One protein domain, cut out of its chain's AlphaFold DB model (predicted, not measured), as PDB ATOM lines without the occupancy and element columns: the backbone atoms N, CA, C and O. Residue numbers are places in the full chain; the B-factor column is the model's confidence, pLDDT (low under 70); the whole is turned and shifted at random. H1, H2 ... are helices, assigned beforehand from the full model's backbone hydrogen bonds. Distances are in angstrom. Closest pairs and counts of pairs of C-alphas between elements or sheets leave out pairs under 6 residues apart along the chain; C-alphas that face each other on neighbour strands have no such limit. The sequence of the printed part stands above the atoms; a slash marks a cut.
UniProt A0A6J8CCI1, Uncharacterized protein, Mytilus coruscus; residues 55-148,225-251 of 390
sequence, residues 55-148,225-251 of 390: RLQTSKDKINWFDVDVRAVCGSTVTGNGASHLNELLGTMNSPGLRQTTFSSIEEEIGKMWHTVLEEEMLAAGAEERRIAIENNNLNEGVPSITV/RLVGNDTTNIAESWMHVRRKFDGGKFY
ATOM      1  N   ARG A  55      50.225 -48.132 -24.071       88.19
ATOM      2  CA  ARG A  55      49.228 -47.060 -24.089       88.19
ATOM      3  C   ARG A  55      49.842 -45.866 -24.800       88.19
ATOM      4  O   ARG A  55      51.004 -45.550 -24.550       88.19
ATOM      5  N   LEU A  56      49.076 -45.232 -25.679       84.56
ATOM      6  CA  LEU A  56      49.527 -44.017 -26.343       84.56
ATOM      7  C   LEU A  56      49.362 -42.838 -25.384       84.56
ATOM      8  O   LEU A  56      48.338 -42.723 -24.714       84.56
ATOM      9  N   GLN A  57      50.381 -41.988 -25.308       69.94
ATOM     10  CA  GLN A  57      50.306 -40.701 -24.627       69.94
ATOM     11  C   GLN A  57      50.210 -39.620 -25.698       69.94
ATOM     12  O   GLN A  57      51.175 -39.374 -26.418       69.94
ATOM     13  N   THR A  58      49.043 -38.997 -25.830       58.66
ATOM     14  CA  THR A  58      48.859 -37.846 -26.723       58.66
ATOM     15  C   THR A  58      48.985 -36.551 -25.925       58.66
ATOM     16  O   THR A  58      48.618 -36.504 -24.752       58.66
ATOM     17  N   SER A  59      49.476 -35.492 -26.574       52.72
ATOM     18  CA  SER A  59      49.921 -34.194 -26.026       52.72
ATOM     19  C   SER A  59      48.880 -33.355 -25.256       52.72
ATOM     20  O   SER A  59      49.154 -32.216 -24.889       52.72
ATOM     21  N   LYS A  60      47.700 -33.904 -24.954       52.47
ATOM     22  CA  LYS A  60      46.682 -33.309 -24.077       52.47
ATOM     23  C   LYS A  60      45.991 -34.398 -23.252       52.47
ATOM     24  O   LYS A  60      44.889 -34.801 -23.598       52.47
ATOM     25  N   ASP A  61      46.650 -34.903 -22.208       53.34
ATOM     26  CA  ASP A  61      46.123 -35.501 -20.954       53.34
ATOM     27  C   ASP A  61      44.789 -36.300 -20.906       53.34
ATOM     28  O   ASP A  61      44.243 -36.514 -19.824       53.34
ATOM     29  N   LYS A  62      44.214 -36.797 -22.007       55.59
ATOM     30  CA  LYS A  62      42.873 -37.427 -21.967       55.59
ATOM     31  C   LYS A  62      42.708 -38.705 -22.767       55.59
ATOM     32  O   LYS A  62      41.691 -39.380 -22.599       55.59
ATOM     33  N   ILE A  63      43.684 -39.088 -23.580       60.50
ATOM     34  CA  ILE A  63      43.562 -40.286 -24.402       60.50
ATOM     35  C   ILE A  63      44.423 -41.390 -23.808       60.50
ATOM     36  O   ILE A  63      45.638 -41.401 -23.940       60.50
ATOM     37  N   ASN A  64      43.763 -42.318 -23.119       76.62
ATOM     38  CA  ASN A  64      44.381 -43.498 -22.524       76.62
ATOM     39  C   ASN A  64      43.931 -44.767 -23.267       76.62
ATOM     40  O   ASN A  64      43.403 -45.710 -22.662       76.62
ATOM     41  N   TRP A  65      44.055 -44.760 -24.595       88.69
ATOM     42  CA  TRP A  65      43.781 -45.929 -25.432       88.69
ATOM     43  C   TRP A  65      45.039 -46.770 -25.614       88.69
ATOM     44  O   TRP A  65      46.166 -46.277 -25.523       88.69
ATOM     45  N   PHE A  66      44.839 -48.062 -25.846       91.81
ATOM     46  CA  PHE A  66      45.937 -48.937 -26.215       91.81
ATOM     47  C   PHE A  66      46.296 -48.740 -27.685       91.81
ATOM     48  O   PHE A  66      45.412 -48.602 -28.530       91.81
ATOM     49  N   ASP A  67      47.593 -48.767 -27.982       92.31
ATOM     50  CA  ASP A  67      48.135 -48.638 -29.338       92.31
ATOM     51  C   ASP A  67      47.480 -49.634 -30.308       92.31
ATOM     52  O   ASP A  67      47.029 -49.246 -31.383       92.31
ATOM     53  N   VAL A  68      47.302 -50.893 -29.892       94.25
ATOM     54  CA  VAL A  68      46.633 -51.914 -30.716       94.25
ATOM     55  C   VAL A  68      45.185 -51.560 -31.080       94.25
ATOM     56  O   VAL A  68      44.764 -51.829 -32.205       94.25
ATOM     57  N   ASP A  69      44.430 -50.922 -30.180       94.06
ATOM     58  CA  ASP A  69      43.050 -50.516 -30.463       94.06
ATOM     59  C   ASP A  69      43.043 -49.374 -31.488       94.06
ATOM     60  O   ASP A  69      42.271 -49.409 -32.445       94.06
ATOM     61  N   VAL A  70      43.949 -48.400 -31.340       93.44
ATOM     62  CA  VAL A  70      44.096 -47.278 -32.282       93.44
ATOM     63  C   VAL A  70      44.509 -47.768 -33.665       93.44
ATOM     64  O   VAL A  70      43.898 -47.380 -34.659       93.44
ATOM     65  N   ARG A  71      45.474 -48.689 -33.746       93.69
ATOM     66  CA  ARG A  71      45.892 -49.307 -35.014       93.69
ATOM     67  C   ARG A  71      44.767 -50.085 -35.683       93.69
ATOM     68  O   ARG A  71      44.614 -49.998 -36.899       93.69
ATOM     69  N   ALA A  72      43.974 -50.826 -34.913       95.19
ATOM     70  CA  ALA A  72      42.853 -51.584 -35.454       95.19
ATOM     71  C   ALA A  72      41.766 -50.667 -36.030       95.19
ATOM     72  O   ALA A  72      41.257 -50.939 -37.118       95.19
ATOM     73  N   VAL A  73      41.441 -49.567 -35.342       95.06
ATOM     74  CA  VAL A  73      40.507 -48.560 -35.867       95.06
ATOM     75  C   VAL A  73      41.096 -47.879 -37.099       95.06
ATOM     76  O   VAL A  73      40.431 -47.855 -38.124       95.06
ATOM     77  N   CYS A  74      42.358 -47.443 -37.052       94.12
ATOM     78  CA  CYS A  74      43.058 -46.848 -38.193       94.12
ATOM     79  C   CYS A  74      42.990 -47.751 -39.432       94.12
ATOM     80  O   CYS A  74      42.532 -47.322 -40.487       94.12
ATOM     81  N   GLY A  75      43.380 -49.024 -39.310       93.38
ATOM     82  CA  GLY A  75      43.321 -49.983 -40.417       93.38
ATOM     83  C   GLY A  75      41.893 -50.259 -40.904       93.38
ATOM     84  O   GLY A  75      41.661 -50.418 -42.104       93.38
ATOM     85  N   SER A  76      40.915 -50.267 -39.995       92.69
ATOM     86  CA  SER A  76      39.500 -50.388 -40.351       92.69
ATOM     87  C   SER A  76      39.030 -49.182 -41.170       92.69
ATOM     88  O   SER A  76      38.468 -49.369 -42.246       92.69
ATOM     89  N   THR A  77      39.313 -47.960 -40.719       89.38
ATOM     90  CA  THR A  77      38.920 -46.720 -41.403       89.38
ATOM     91  C   THR A  77      39.594 -46.599 -42.772       89.38
ATOM     92  O   THR A  77      38.914 -46.313 -43.752       89.38
ATOM     93  N   VAL A  78      40.891 -46.922 -42.875       85.62
ATOM     94  CA  VAL A  78      41.635 -46.936 -44.153       85.62
ATOM     95  C   VAL A  78      41.015 -47.894 -45.175       85.62
ATOM     96  O   VAL A  78      41.049 -47.637 -46.371       85.62
ATOM     97  N   THR A  79      40.432 -49.005 -44.718       82.81
ATOM     98  CA  THR A  79      39.817 -50.019 -45.593       82.81
ATOM     99  C   THR A  79      38.316 -49.811 -45.819       82.81
ATOM    100  O   THR A  79      37.649 -50.701 -46.350       82.81
ATOM    101  N   GLY A  80      37.758 -48.670 -45.396       82.44
ATOM    102  CA  GLY A  80      36.328 -48.366 -45.515       82.44
ATOM    103  C   GLY A  80      35.428 -49.213 -44.604       82.44
ATOM    104  O   GLY A  80      34.222 -49.327 -44.828       82.44
ATOM    105  N   ASN A  81      35.998 -49.846 -43.579       86.69
ATOM    106  CA  ASN A  81      35.284 -50.698 -42.639       86.69
ATOM    107  C   ASN A  81      34.905 -49.931 -41.369       86.69
ATOM    108  O   ASN A  81      35.738 -49.288 -40.735       86.69
ATOM    109  N   GLY A  82      33.653 -50.078 -40.933       90.50
ATOM    110  CA  GLY A  82      33.206 -49.578 -39.631       90.50
ATOM    111  C   GLY A  82      33.385 -50.597 -38.499       90.50
ATOM    112  O   GLY A  82      33.657 -51.779 -38.727       90.50
ATOM    113  N   ALA A  83      33.095 -50.171 -37.267       93.44
ATOM    114  CA  ALA A  83      33.209 -50.987 -36.049       93.44
ATOM    115  C   ALA A  83      32.531 -52.370 -36.126       93.44
ATOM    116  O   ALA A  83      32.976 -53.331 -35.501       93.44
ATOM    117  N   SER A  84      31.428 -52.483 -36.874       91.38
ATOM    118  CA  SER A  84      30.730 -53.760 -37.058       91.38
ATOM    119  C   SER A  84      31.567 -54.772 -37.841       91.38
ATOM    120  O   SER A  84      31.645 -55.919 -37.413       91.38
ATOM    121  N   HIS A  85      32.203 -54.348 -38.938       91.31
ATOM    122  CA  HIS A  85      33.053 -55.219 -39.753       91.31
ATOM    123  C   HIS A  85      34.326 -55.602 -38.996       91.31
ATOM    124  O   HIS A  85      34.695 -56.774 -38.988       91.31
ATOM    125  N   LEU A  86      34.944 -54.649 -38.287       94.62
ATOM    126  CA  LEU A  86      36.105 -54.940 -37.444       94.62
ATOM    127  C   LEU A  86      35.770 -55.998 -36.379       94.62
ATOM    128  O   LEU A  86      36.513 -56.957 -36.193       94.62
ATOM    129  N   ASN A  87      34.614 -55.876 -35.721       94.75
ATOM    130  CA  ASN A  87      34.178 -56.847 -34.720       94.75
ATOM    131  C   ASN A  87      33.806 -58.217 -35.301       94.75
ATOM    132  O   ASN A  87      33.939 -59.209 -34.594       94.75
ATOM    133  N   GLU A  88      33.336 -58.297 -36.548       92.62
ATOM    134  CA  GLU A  88      33.166 -59.583 -37.240       92.62
ATOM    135  C   GLU A  88      34.508 -60.262 -37.454       92.62
ATOM    136  O   GLU A  88      34.671 -61.405 -37.045       92.62
ATOM    137  N   LEU A  89      35.476 -59.532 -38.013       93.81
ATOM    138  CA  LEU A  89      36.818 -60.045 -38.259       93.81
ATOM    139  C   LEU A  89      37.475 -60.542 -36.962       93.81
ATOM    140  O   LEU A  89      37.936 -61.680 -36.895       93.81
ATOM    141  N   LEU A  90      37.466 -59.715 -35.911       94.81
ATOM    142  CA  LEU A  90      38.002 -60.080 -34.595       94.81
ATOM    143  C   LEU A  90      37.237 -61.257 -33.981       94.81
ATOM    144  O   LEU A  90      37.851 -62.181 -33.454       94.81
ATOM    145  N   GLY A  91      35.908 -61.258 -34.100       93.62
ATOM    146  CA  GLY A  91      35.061 -62.348 -33.634       93.62
ATOM    147  C   GLY A  91      35.413 -63.675 -34.297       93.62
ATOM    148  O   GLY A  91      35.575 -64.664 -33.589       93.62
ATOM    149  N   THR A  92      35.588 -63.703 -35.619       92.75
ATOM    150  CA  THR A  92      35.991 -64.901 -36.373       92.75
ATOM    151  C   THR A  92      37.367 -65.416 -35.937       92.75
ATOM    152  O   THR A  92      37.554 -66.623 -35.823       92.75
ATOM    153  N   MET A  93      38.297 -64.526 -35.570       93.75
ATOM    154  CA  MET A  93      39.584 -64.890 -34.951       93.75
ATOM    155  C   MET A  93      39.473 -65.272 -33.463       93.75
ATOM    156  O   MET A  93      40.482 -65.486 -32.796       93.75
ATOM    157  N   ASN A  94      38.254 -65.341 -32.922       92.94
ATOM    158  CA  ASN A  94      37.956 -65.555 -31.509       92.94
ATOM    159  C   ASN A  94      38.651 -64.549 -30.568       92.94
ATOM    160  O   ASN A  94      39.019 -64.884 -29.446       92.94
ATOM    161  N   SER A  95      38.795 -63.307 -31.028       92.12
ATOM    162  CA  SER A  95      39.323 -62.178 -30.267       92.12
ATOM    163  C   SER A  95      38.181 -61.298 -29.746       92.12
ATOM    164  O   SER A  95      37.149 -61.159 -30.419       92.12
ATOM    165  N   PRO A  96      38.333 -60.650 -28.575       91.69
ATOM    166  CA  PRO A  96      37.425 -59.589 -28.167       91.69
ATOM    167  C   PRO A  96      37.418 -58.445 -29.193       91.69
ATOM    168  O   PRO A  96      38.405 -58.178 -29.880       91.69
ATOM    169  N   GLY A  97      36.263 -57.787 -29.297       91.62
ATOM    170  CA  GLY A  97      36.030 -56.659 -30.193       91.62
ATOM    171  C   GLY A  97      35.902 -55.328 -29.454       91.62
ATOM    172  O   GLY A  97      35.701 -55.279 -28.238       91.62
ATOM    173  N   LEU A  98      35.943 -54.232 -30.207       93.25
ATOM    174  CA  LEU A  98      35.778 -52.880 -29.687       93.25
ATOM    175  C   LEU A  98      34.302 -52.516 -29.498       93.25
ATOM    176  O   LEU A  98      33.417 -52.884 -30.277       93.25
ATOM    177  N   ARG A  99      34.015 -51.735 -28.453       91.81
ATOM    178  CA  ARG A  99      32.695 -51.109 -28.292       91.81
ATOM    179  C   ARG A  99      32.524 -50.017 -29.345       91.81
ATOM    180  O   ARG A  99      33.479 -49.308 -29.640       91.81
ATOM    181  N   GLN A 100      31.298 -49.827 -29.839       92.88
ATOM    182  CA  GLN A 100      30.992 -48.781 -30.826       92.88
ATOM    183  C   GLN A 100      31.441 -47.395 -30.353       92.88
ATOM    184  O   GLN A 100      32.016 -46.646 -31.126       92.88
ATOM    185  N   THR A 101      31.216 -47.072 -29.077       92.38
ATOM    186  CA  THR A 101      31.617 -45.785 -28.495       92.38
ATOM    187  C   THR A 101      33.128 -45.599 -28.523       92.38
ATOM    188  O   THR A 101      33.600 -44.543 -28.912       92.38
ATOM    189  N   THR A 102      33.888 -46.634 -28.154       91.75
ATOM    190  CA  THR A 102      35.356 -46.598 -28.165       91.75
ATOM    191  C   THR A 102      35.887 -46.472 -29.587       91.75
ATOM    192  O   THR A 102      36.749 -45.638 -29.826       91.75
ATOM    193  N   PHE A 103      35.338 -47.249 -30.527       94.56
ATOM    194  CA  PHE A 103      35.690 -47.148 -31.942       94.56
ATOM    195  C   PHE A 103      35.459 -45.729 -32.464       94.56
ATOM    196  O   PHE A 103      36.381 -45.136 -33.001       94.56
ATOM    197  N   SER A 104      34.263 -45.168 -32.258       94.06
ATOM    198  CA  SER A 104      33.918 -43.837 -32.768       94.06
ATOM    199  C   SER A 104      34.758 -42.723 -32.141       94.06
ATOM    200  O   SER A 104      35.144 -41.804 -32.848       94.06
ATOM    201  N   SER A 105      35.095 -42.807 -30.848       91.75
ATOM    202  CA  SER A 105      36.001 -41.829 -30.229       91.75
ATOM    203  C   SER A 105      37.419 -41.903 -30.799       91.75
ATOM    204  O   SER A 105      38.029 -40.867 -31.033       91.75
ATOM    205  N   ILE A 106      37.940 -43.111 -31.039       92.31
ATOM    206  CA  ILE A 106      39.250 -43.292 -31.677       92.31
ATOM    207  C   ILE A 106      39.213 -42.786 -33.125       92.31
ATOM    208  O   ILE A 106      40.117 -42.076 -33.546       92.31
ATOM    209  N   GLU A 107      38.169 -43.135 -33.879       93.75
ATOM    210  CA  GLU A 107      37.971 -42.734 -35.275       93.75
ATOM    211  C   GLU A 107      37.917 -41.209 -35.427       93.75
ATOM    212  O   GLU A 107      38.545 -40.663 -36.328       93.75
ATOM    213  N   GLU A 108      37.228 -40.514 -34.520       92.00
ATOM    214  CA  GLU A 108      37.167 -39.051 -34.508       92.00
ATOM    215  C   GLU A 108      38.556 -38.421 -34.310       92.00
ATOM    216  O   GLU A 108      38.924 -37.487 -35.022       92.00
ATOM    217  N   GLU A 109      39.351 -38.942 -33.372       89.50
ATOM    218  CA  GLU A 109      40.705 -38.441 -33.120       89.50
ATOM    219  C   GLU A 109      41.664 -38.749 -34.272       89.50
ATOM    220  O   GLU A 109      42.423 -37.874 -34.687       89.50
ATOM    221  N   ILE A 110      41.586 -39.949 -34.854       90.56
ATOM    222  CA  ILE A 110      42.332 -40.291 -36.072       90.56
ATOM    223  C   ILE A 110      41.958 -39.331 -37.207       90.56
ATOM    224  O   ILE A 110      42.842 -38.828 -37.894       90.56
ATOM    225  N   GLY A 111      40.669 -39.020 -37.370       90.19
ATOM    226  CA  GLY A 111      40.199 -38.052 -38.359       90.19
ATOM    227  C   GLY A 111      40.817 -36.662 -38.173       90.19
ATOM    228  O   GLY A 111      41.249 -36.057 -39.151       90.19
ATOM    229  N   LYS A 112      40.936 -36.179 -36.927       90.19
ATOM    230  CA  LYS A 112      41.617 -34.905 -36.612       90.19
ATOM    231  C   LYS A 112      43.109 -34.954 -36.949       90.19
ATOM    232  O   LYS A 112      43.638 -34.002 -37.525       90.19
ATOM    233  N   MET A 113      43.783 -36.059 -36.621       88.50
ATOM    234  CA  MET A 113      45.197 -36.257 -36.956       88.50
ATOM    235  C   MET A 113      45.414 -36.242 -38.472       88.50
ATOM    236  O   MET A 113      46.283 -35.528 -38.960       88.50
ATOM    237  N   TRP A 114      44.598 -36.984 -39.222       90.88
ATOM    238  CA  TRP A 114      44.673 -37.023 -40.682       90.88
ATOM    239  C   TRP A 114      44.349 -35.680 -41.323       90.88
ATOM    240  O   TRP A 114      45.021 -35.308 -42.274       90.88
ATOM    241  N   HIS A 115      43.365 -34.943 -40.801       88.88
ATOM    242  CA  HIS A 115      43.067 -33.593 -41.272       88.88
ATOM    243  C   HIS A 115      44.274 -32.669 -41.116       88.88
ATOM    244  O   HIS A 115      44.599 -31.947 -42.045       88.88
ATOM    245  N   THR A 116      44.945 -32.712 -39.962       90.56
ATOM    246  CA  THR A 116      46.120 -31.865 -39.693       90.56
ATOM    247  C   THR A 116      47.249 -32.169 -40.677       90.56
ATOM    248  O   THR A 116      47.771 -31.262 -41.311       90.56
ATOM    249  N   VAL A 117      47.569 -33.455 -40.870       89.56
ATOM    250  CA  VAL A 117      48.598 -33.874 -41.837       89.56
ATOM    251  C   VAL A 117      48.202 -33.488 -43.264       89.56
ATOM    252  O   VAL A 117      49.028 -32.993 -44.019       89.56
ATOM    253  N   LEU A 118      46.934 -33.681 -43.642       86.50
ATOM    254  CA  LEU A 118      46.441 -33.295 -44.963       86.50
ATOM    255  C   LEU A 118      46.539 -31.781 -45.183       86.50
ATOM    256  O   LEU A 118      46.924 -31.355 -46.262       86.50
ATOM    257  N   GLU A 119      46.198 -30.975 -44.180       86.56
ATOM    258  CA  GLU A 119      46.290 -29.516 -44.238       86.56
ATOM    259  C   GLU A 119      47.740 -29.051 -44.430       86.56
ATOM    260  O   GLU A 119      48.001 -28.228 -45.305       86.56
ATOM    261  N   GLU A 120      48.690 -29.622 -43.684       89.12
ATOM    262  CA  GLU A 120      50.124 -29.343 -43.837       89.12
ATOM    263  C   GLU A 120      50.628 -29.688 -45.249       89.12
ATOM    264  O   GLU A 120      51.275 -28.862 -45.895       89.12
ATOM    265  N   GLU A 121      50.272 -30.869 -45.760       84.25
ATOM    266  CA  GLU A 121      50.630 -31.311 -47.114       84.25
ATOM    267  C   GLU A 121      49.988 -30.428 -48.196       84.25
ATOM    268  O   GLU A 121      50.644 -30.059 -49.169       84.25
ATOM    269  N   MET A 122      48.722 -30.032 -48.023       79.06
ATOM    270  CA  MET A 122      48.029 -29.140 -48.957       79.06
ATOM    271  C   MET A 122      48.654 -27.742 -48.989       79.06
ATOM    272  O   MET A 122      48.786 -27.159 -50.064       79.06
ATOM    273  N   LEU A 123      49.066 -27.202 -47.839       82.38
ATOM    274  CA  LEU A 123      49.765 -25.918 -47.769       82.38
ATOM    275  C   LEU A 123      51.146 -25.991 -48.433       82.38
ATOM    276  O   LEU A 123      51.517 -25.074 -49.169       82.38
ATOM    277  N   ALA A 124      51.887 -27.080 -48.210       80.69
ATOM    278  CA  ALA A 124      53.174 -27.313 -48.858       80.69
ATOM    279  C   ALA A 124      53.027 -27.439 -50.384       80.69
ATOM    280  O   ALA A 124      53.775 -26.803 -51.128       80.69
ATOM    281  N   ALA A 125      52.021 -28.184 -50.852       76.25
ATOM    282  CA  ALA A 125      51.703 -28.309 -52.271       76.25
ATOM    283  C   ALA A 125      51.309 -26.958 -52.890       76.25
ATOM    284  O   ALA A 125      51.841 -26.588 -53.932       76.25
ATOM    285  N   GLY A 126      50.459 -26.173 -52.221       78.69
ATOM    286  CA  GLY A 126      50.060 -24.848 -52.706       78.69
ATOM    287  C   GLY A 126      51.227 -23.855 -52.795       78.69
ATOM    288  O   GLY A 126      51.280 -23.032 -53.711       78.69
ATOM    289  N   ALA A 127      52.198 -23.937 -51.880       82.44
ATOM    290  CA  ALA A 127      53.420 -23.136 -51.957       82.44
ATOM    291  C   ALA A 127      54.275 -23.504 -53.183       82.44
ATOM    292  O   ALA A 127      54.823 -22.617 -53.840       82.44
ATOM    293  N   GLU A 128      54.349 -24.794 -53.507       77.62
ATOM    294  CA  GLU A 128      55.071 -25.297 -54.675       77.62
ATOM    295  C   GLU A 128      54.360 -24.946 -55.992       77.62
ATOM    296  O   GLU A 128      54.993 -24.436 -56.916       77.62
ATOM    297  N   GLU A 129      53.037 -25.101 -56.066       80.31
ATOM    298  CA  GLU A 129      52.227 -24.667 -57.215       80.31
ATOM    299  C   GLU A 129      52.395 -23.167 -57.486       80.31
ATOM    300  O   GLU A 129      52.583 -22.746 -58.629       80.31
ATOM    301  N   ARG A 130      52.409 -22.352 -56.422       80.38
ATOM    302  CA  ARG A 130      52.685 -20.916 -56.519       80.38
ATOM    303  C   ARG A 130      54.080 -20.640 -57.081       80.38
ATOM    304  O   ARG A 130      54.222 -19.724 -57.889       80.38
ATOM    305  N   ARG A 131      55.104 -21.393 -56.662       84.00
ATOM    306  CA  ARG A 131      56.479 -21.259 -57.179       84.00
ATOM    307  C   ARG A 131      56.518 -21.539 -58.682       84.00
ATOM    308  O   ARG A 131      57.023 -20.710 -59.435       84.00
ATOM    309  N   ILE A 132      55.915 -22.647 -59.113       79.06
ATOM    310  CA  ILE A 132      55.853 -23.063 -60.522       79.06
ATOM    311  C   ILE A 132      55.103 -22.030 -61.376       79.06
ATOM    312  O   ILE A 132      55.551 -21.687 -62.469       79.06
ATOM    313  N   ALA A 133      53.984 -21.490 -60.883       79.75
ATOM    314  CA  ALA A 133      53.221 -20.468 -61.601       79.75
ATOM    315  C   ALA A 133      54.030 -19.179 -61.829       79.75
ATOM    316  O   ALA A 133      53.953 -18.589 -62.904       79.75
ATOM    317  N   ILE A 134      54.842 -18.767 -60.846       84.06
ATOM    318  CA  ILE A 134      55.747 -17.615 -60.981       84.06
ATOM    319  C   ILE A 134      56.854 -17.911 -62.002       84.06
ATOM    320  O   ILE A 134      57.126 -17.069 -62.853       84.06
ATOM    321  N   GLU A 135      57.468 -19.097 -61.945       84.75
ATOM    322  CA  GLU A 135      58.533 -19.507 -62.878       84.75
ATOM    323  C   GLU A 135      58.053 -19.552 -64.333       84.75
ATOM    324  O   GLU A 135      58.777 -19.135 -65.234       84.75
ATOM    325  N   ASN A 136      56.809 -19.978 -64.552       81.81
ATOM    326  CA  ASN A 136      56.196 -20.057 -65.877       81.81
ATOM    327  C   ASN A 136      55.515 -18.751 -66.326       81.81
ATOM    328  O   ASN A 136      54.940 -18.713 -67.410       81.81
ATOM    329  N   ASN A 137      55.571 -17.687 -65.516       83.56
ATOM    330  CA  ASN A 137      54.896 -16.406 -65.761       83.56
ATOM    331  C   ASN A 137      53.367 -16.528 -65.964       83.56
ATOM    332  O   ASN A 137      52.748 -15.733 -66.674       83.56
ATOM    333  N   ASN A 138      52.752 -17.514 -65.309       77.69
ATOM    334  CA  ASN A 138      51.313 -17.758 -65.331       77.69
ATOM    335  C   ASN A 138      50.634 -16.914 -64.242       77.69
ATOM    336  O   ASN A 138      50.401 -17.363 -63.114       77.69
ATOM    337  N   LEU A 139      50.364 -15.654 -64.581       80.31
ATOM    338  CA  LEU A 139      49.768 -14.658 -63.694       80.31
ATOM    339  C   LEU A 139      48.377 -14.266 -64.204       80.31
ATOM    340  O   LEU A 139      48.259 -13.651 -65.261       80.31
ATOM    341  N   ASN A 140      47.336 -14.538 -63.420       72.94
ATOM    342  CA  ASN A 140      45.999 -13.990 -63.647       72.94
ATOM    343  C   ASN A 140      45.836 -12.740 -62.774       72.94
ATOM    344  O   ASN A 140      45.862 -12.831 -61.550       72.94
ATOM    345  N   GLU A 141      45.726 -11.562 -63.396       77.94
ATOM    346  CA  GLU A 141      45.573 -10.265 -62.703       77.94
ATOM    347  C   GLU A 141      46.665  -9.979 -61.644       77.94
ATOM    348  O   GLU A 141      46.428  -9.349 -60.615       77.94
ATOM    349  N   GLY A 142      47.895 -10.450 -61.886       75.38
ATOM    350  CA  GLY A 142      49.026 -10.287 -60.960       75.38
ATOM    351  C   GLY A 142      49.072 -11.309 -59.819       75.38
ATOM    352  O   GLY A 142      49.992 -11.271 -59.000       75.38
ATOM    353  N   VAL A 143      48.130 -12.253 -59.778       76.31
ATOM    354  CA  VAL A 143      48.130 -13.380 -58.842       76.31
ATOM    355  C   VAL A 143      48.670 -14.624 -59.555       76.31
ATOM    356  O   VAL A 143      48.150 -14.986 -60.612       76.31
ATOM    357  N   PRO A 144      49.695 -15.307 -59.004       76.00
ATOM    358  CA  PRO A 144      50.136 -16.596 -59.522       76.00
ATOM    359  C   PRO A 144      48.980 -17.581 -59.524       76.00
ATOM    360  O   PRO A 144      48.388 -17.861 -58.480       76.00
ATOM    361  N   SER A 145      48.659 -18.085 -60.705       69.19
ATOM    362  CA  SER A 145      47.510 -18.949 -60.914       69.19
ATOM    363  C   SER A 145      47.925 -20.172 -61.700       69.19
ATOM    364  O   SER A 145      48.584 -20.068 -62.733       69.19
ATOM    365  N   ILE A 146      47.480 -21.326 -61.230       66.31
ATOM    366  CA  ILE A 146      47.505 -22.555 -62.009       66.31
ATOM    367  C   ILE A 146      46.132 -22.744 -62.654       66.31
ATOM    368  O   ILE A 146      45.099 -22.481 -62.032       66.31
ATOM    369  N   THR A 147      46.104 -23.164 -63.915       59.56
ATOM    370  CA  THR A 147      44.846 -23.463 -64.600       59.56
ATOM    371  C   THR A 147      44.230 -24.710 -63.973       59.56
ATOM    372  O   THR A 147      44.774 -25.807 -64.076       59.56
ATOM    373  N   VAL A 148      43.083 -24.547 -63.314       50.94
ATOM    374  CA  VAL A 148      42.300 -25.659 -62.764       50.94
ATOM    375  C   VAL A 148      41.149 -25.948 -63.720       50.94
ATOM    376  O   VAL A 148      40.187 -25.186 -63.793       50.94
ATOM    377  N   ARG A 225      45.827 -29.966 -74.863       57.81
ATOM    378  CA  ARG A 225      45.978 -30.372 -73.450       57.81
ATOM    379  C   ARG A 225      47.196 -31.263 -73.217       57.81
ATOM    380  O   ARG A 225      47.795 -31.232 -72.146       57.81
ATOM    381  N   LEU A 226      47.559 -32.079 -74.213       57.44
ATOM    382  CA  LEU A 226      48.764 -32.915 -74.168       57.44
ATOM    383  C   LEU A 226      50.031 -32.065 -74.289       57.44
ATOM    384  O   LEU A 226      51.017 -32.349 -73.615       57.44
ATOM    385  N   VAL A 227      49.987 -31.017 -75.117       65.62
ATOM    386  CA  VAL A 227      51.084 -30.053 -75.277       65.62
ATOM    387  C   VAL A 227      51.224 -29.165 -74.033       65.62
ATOM    388  O   VAL A 227      52.346 -28.903 -73.608       65.62
ATOM    389  N   GLY A 228      50.108 -28.770 -73.408       55.81
ATOM    390  CA  GLY A 228      50.088 -28.004 -72.154       55.81
ATOM    391  C   GLY A 228      50.420 -28.803 -70.885       55.81
ATOM    392  O   GLY A 228      50.585 -28.212 -69.824       55.81
ATOM    393  N   ASN A 229      50.543 -30.137 -70.974       55.22
ATOM    394  CA  ASN A 229      50.638 -31.043 -69.818       55.22
ATOM    395  C   ASN A 229      49.492 -30.843 -68.798       55.22
ATOM    396  O   ASN A 229      49.666 -30.999 -67.585       55.22
ATOM    397  N   ASP A 230      48.301 -30.516 -69.300       50.34
ATOM    398  CA  ASP A 230      47.103 -30.271 -68.500       50.34
ATOM    399  C   ASP A 230      46.503 -31.613 -68.057       50.34
ATOM    400  O   ASP A 230      45.639 -32.204 -68.713       50.34
ATOM    401  N   THR A 231      47.003 -32.150 -66.943       53.06
ATOM    402  CA  THR A 231      46.463 -33.386 -66.358       53.06
ATOM    403  C   THR A 231      45.127 -33.129 -65.655       53.06
ATOM    404  O   THR A 231      44.877 -32.052 -65.116       53.06
ATOM    405  N   THR A 232      44.237 -34.127 -65.660       47.97
ATOM    406  CA  THR A 232      42.957 -34.097 -64.934       47.97
ATOM    407  C   THR A 232      43.201 -33.876 -63.435       47.97
ATOM    408  O   THR A 232      43.551 -34.818 -62.724       47.97
ATOM    409  N   ASN A 233      43.067 -32.617 -63.012       59.25
ATOM    410  CA  ASN A 233      42.769 -32.059 -61.689       59.25
ATOM    411  C   ASN A 233      43.216 -32.864 -60.443       59.25
ATOM    412  O   ASN A 233      42.816 -34.007 -60.235       59.25
ATOM    413  N   ILE A 234      43.920 -32.223 -59.502       50.50
ATOM    414  CA  ILE A 234      44.240 -32.782 -58.174       50.50
ATOM    415  C   ILE A 234      42.978 -33.147 -57.374       50.50
ATOM    416  O   ILE A 234      42.996 -34.140 -56.657       50.50
ATOM    417  N   ALA A 235      41.860 -32.432 -57.522       40.94
ATOM    418  CA  ALA A 235      40.584 -32.772 -56.889       40.94
ATOM    419  C   ALA A 235      39.898 -33.992 -57.535       40.94
ATOM    420  O   ALA A 235      39.256 -34.773 -56.834       40.94
ATOM    421  N   GLU A 236      40.068 -34.225 -58.840       44.34
ATOM    422  CA  GLU A 236      39.611 -35.458 -59.503       44.34
ATOM    423  C   GLU A 236      40.543 -36.623 -59.211       44.34
ATOM    424  O   GLU A 236      40.073 -37.723 -58.933       44.34
ATOM    425  N   SER A 237      41.849 -36.369 -59.177       51.69
ATOM    426  CA  SER A 237      42.853 -37.289 -58.660       51.69
ATOM    427  C   SER A 237      42.571 -37.616 -57.199       51.69
ATOM    428  O   SER A 237      42.643 -38.782 -56.844       51.69
ATOM    429  N   TRP A 238      42.132 -36.664 -56.374       59.44
ATOM    430  CA  TRP A 238      41.707 -36.895 -54.997       59.44
ATOM    431  C   TRP A 238      40.411 -37.685 -54.939       59.44
ATOM    432  O   TRP A 238      40.352 -38.659 -54.212       59.44
ATOM    433  N   MET A 239      39.380 -37.352 -55.718       56.59
ATOM    434  CA  MET A 239      38.146 -38.144 -55.752       56.59
ATOM    435  C   MET A 239      38.398 -39.553 -56.296       56.59
ATOM    436  O   MET A 239      37.780 -40.508 -55.837       56.59
ATOM    437  N   HIS A 240      39.346 -39.719 -57.211       52.88
ATOM    438  CA  HIS A 240      39.813 -41.000 -57.723       52.88
ATOM    439  C   HIS A 240      40.663 -41.766 -56.695       52.88
ATOM    440  O   HIS A 240      40.459 -42.965 -56.517       52.88
ATOM    441  N   VAL A 241      41.563 -41.095 -55.972       59.88
ATOM    442  CA  VAL A 241      42.386 -41.645 -54.881       59.88
ATOM    443  C   VAL A 241      41.504 -42.021 -53.697       59.88
ATOM    444  O   VAL A 241      41.568 -43.154 -53.239       59.88
ATOM    445  N   ARG A 242      40.597 -41.144 -53.272       61.84
ATOM    446  CA  ARG A 242      39.545 -41.390 -52.284       61.84
ATOM    447  C   ARG A 242      38.659 -42.550 -52.709       61.84
ATOM    448  O   ARG A 242      38.439 -43.450 -51.919       61.84
ATOM    449  N   ARG A 243      38.213 -42.612 -53.968       55.06
ATOM    450  CA  ARG A 243      37.426 -43.748 -54.481       55.06
ATOM    451  C   ARG A 243      38.214 -45.064 -54.475       55.06
ATOM    452  O   ARG A 243      37.611 -46.114 -54.253       55.06
ATOM    453  N   LYS A 244      39.533 -45.021 -54.707       55.88
ATOM    454  CA  LYS A 244      40.446 -46.170 -54.545       55.88
ATOM    455  C   LYS A 244      40.613 -46.561 -53.072       55.88
ATOM    456  O   LYS A 244      40.636 -47.753 -52.776       55.88
ATOM    457  N   PHE A 245      40.693 -45.578 -52.178       53.69
ATOM    458  CA  PHE A 245      40.818 -45.737 -50.728       53.69
ATOM    459  C   PHE A 245      39.539 -46.323 -50.108       53.69
ATOM    460  O   PHE A 245      39.594 -47.320 -49.398       53.69
ATOM    461  N   ASP A 246      38.369 -45.820 -50.514       51.81
ATOM    462  CA  ASP A 246      37.033 -46.318 -50.155       51.81
ATOM    463  C   ASP A 246      36.732 -47.713 -50.753       51.81
ATOM    464  O   ASP A 246      35.657 -48.279 -50.537       51.81
ATOM    465  N   GLY A 247      37.651 -48.282 -51.549       48.72
ATOM    466  CA  GLY A 247      37.518 -49.613 -52.144       48.72
ATOM    467  C   GLY A 247      36.382 -49.746 -53.168       48.72
ATOM    468  O   GLY A 247      35.976 -50.862 -53.501       48.72
ATOM    469  N   GLY A 248      35.843 -48.636 -53.683       55.25
ATOM    470  CA  GLY A 248      34.727 -48.650 -54.629       55.25
ATOM    471  C   GLY A 248      35.099 -49.273 -55.981       55.25
ATOM    472  O   GLY A 248      36.169 -48.984 -56.496       55.25
ATOM    473  N   LYS A 249      34.195 -50.093 -56.556       46.28
ATOM    474  CA  LYS A 249      34.092 -50.682 -57.929       46.28
ATOM    475  C   LYS A 249      35.353 -51.114 -58.730       46.28
ATOM    476  O   LYS A 249      35.163 -51.690 -59.796       46.28
ATOM    477  N   PHE A 250      36.589 -50.908 -58.274       47.31
ATOM    478  CA  PHE A 250      37.802 -50.993 -59.106       47.31
ATOM    479  C   PHE A 250      38.767 -52.123 -58.759       47.31
ATOM    480  O   PHE A 250      39.564 -52.504 -59.617       47.31
ATOM    481  N   TYR A 251      38.689 -52.733 -57.575       51.16
ATOM    482  CA  TYR A 251      39.330 -54.036 -57.421       51.16
ATOM    483  C   TYR A 251      38.519 -55.036 -58.239       51.16
ATOM    484  O   TYR A 251      37.435 -55.456 -57.828       51.16
TER     485      TYR A 251
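AT A GLANCE: This is residues 55 to 148 and 225 to 251 of the 390 residues of an uncharacterized protein of Mytilus coruscus (UniProt A0A6J8CCI1). One long helix, H3, makes the long axis of a flat, open frame, with the short helices H1 and H2 packed crosswise at its first end. A fourth helix, H4, is set off from H3 across a gap, its last residue near the end of H1, while a loop, residues 136 to 148, folds back at the far end of H3. The printed part has 121 residues with four named helices, H1 to H4 in chain order, and no named strand; its class is all helix. It is only just loose, close to extended, with a radius of gyration of the C-alphas of 20.4 A and spans of 61 by 40 by 16 A.

IN THESE COORDINATES: After residues 55 to 66, H1 covers residues 67 to 78, 16.3 A long, beginning at C-alpha 67 (48.135, -48.638, -29.338). H2 covers residues 83 to 92. H3, residues 100 to 135, is 51.4 A long and ends at C-alpha 135 (58.533, -19.507, -62.878). H4 covers residues 234 to 245, ending at C-alpha 245 (40.818, -45.737, -50.728).

HOW THE PARTS SIT: H1 touches H2 with residues 72 to 76 alone, at a steep tilt of 65 degrees; the closest C-alphas, of Ser 76 and Leu 86, are 6.4 A apart. H3 touches H1 with residues 103 to 110 alone, closest at the C-alphas of Val 70 and Ile 106, 6.3 A. H3 touches H2 with residues 100 to 104 alone, closest at the C-alphas of Ala 83 and Gln 100, 6.1 A. H4 is close to H1 but not clearly touching, and apart from H2 and H3. In H1, H2, H3 and H4 every O i to N i+4 pair is within hydrogen-bond range.

THE WHOLE: The C-alphas farthest apart, of Asn 94 and Glu 141, are 63.9 A apart. Residues 149 to 224 are not printed; C-alphas 148 and 225 are 12.2 A apart across the cut. Confidence is under 70 at residues 57 to 63, 145 to 148 and 225 to 251.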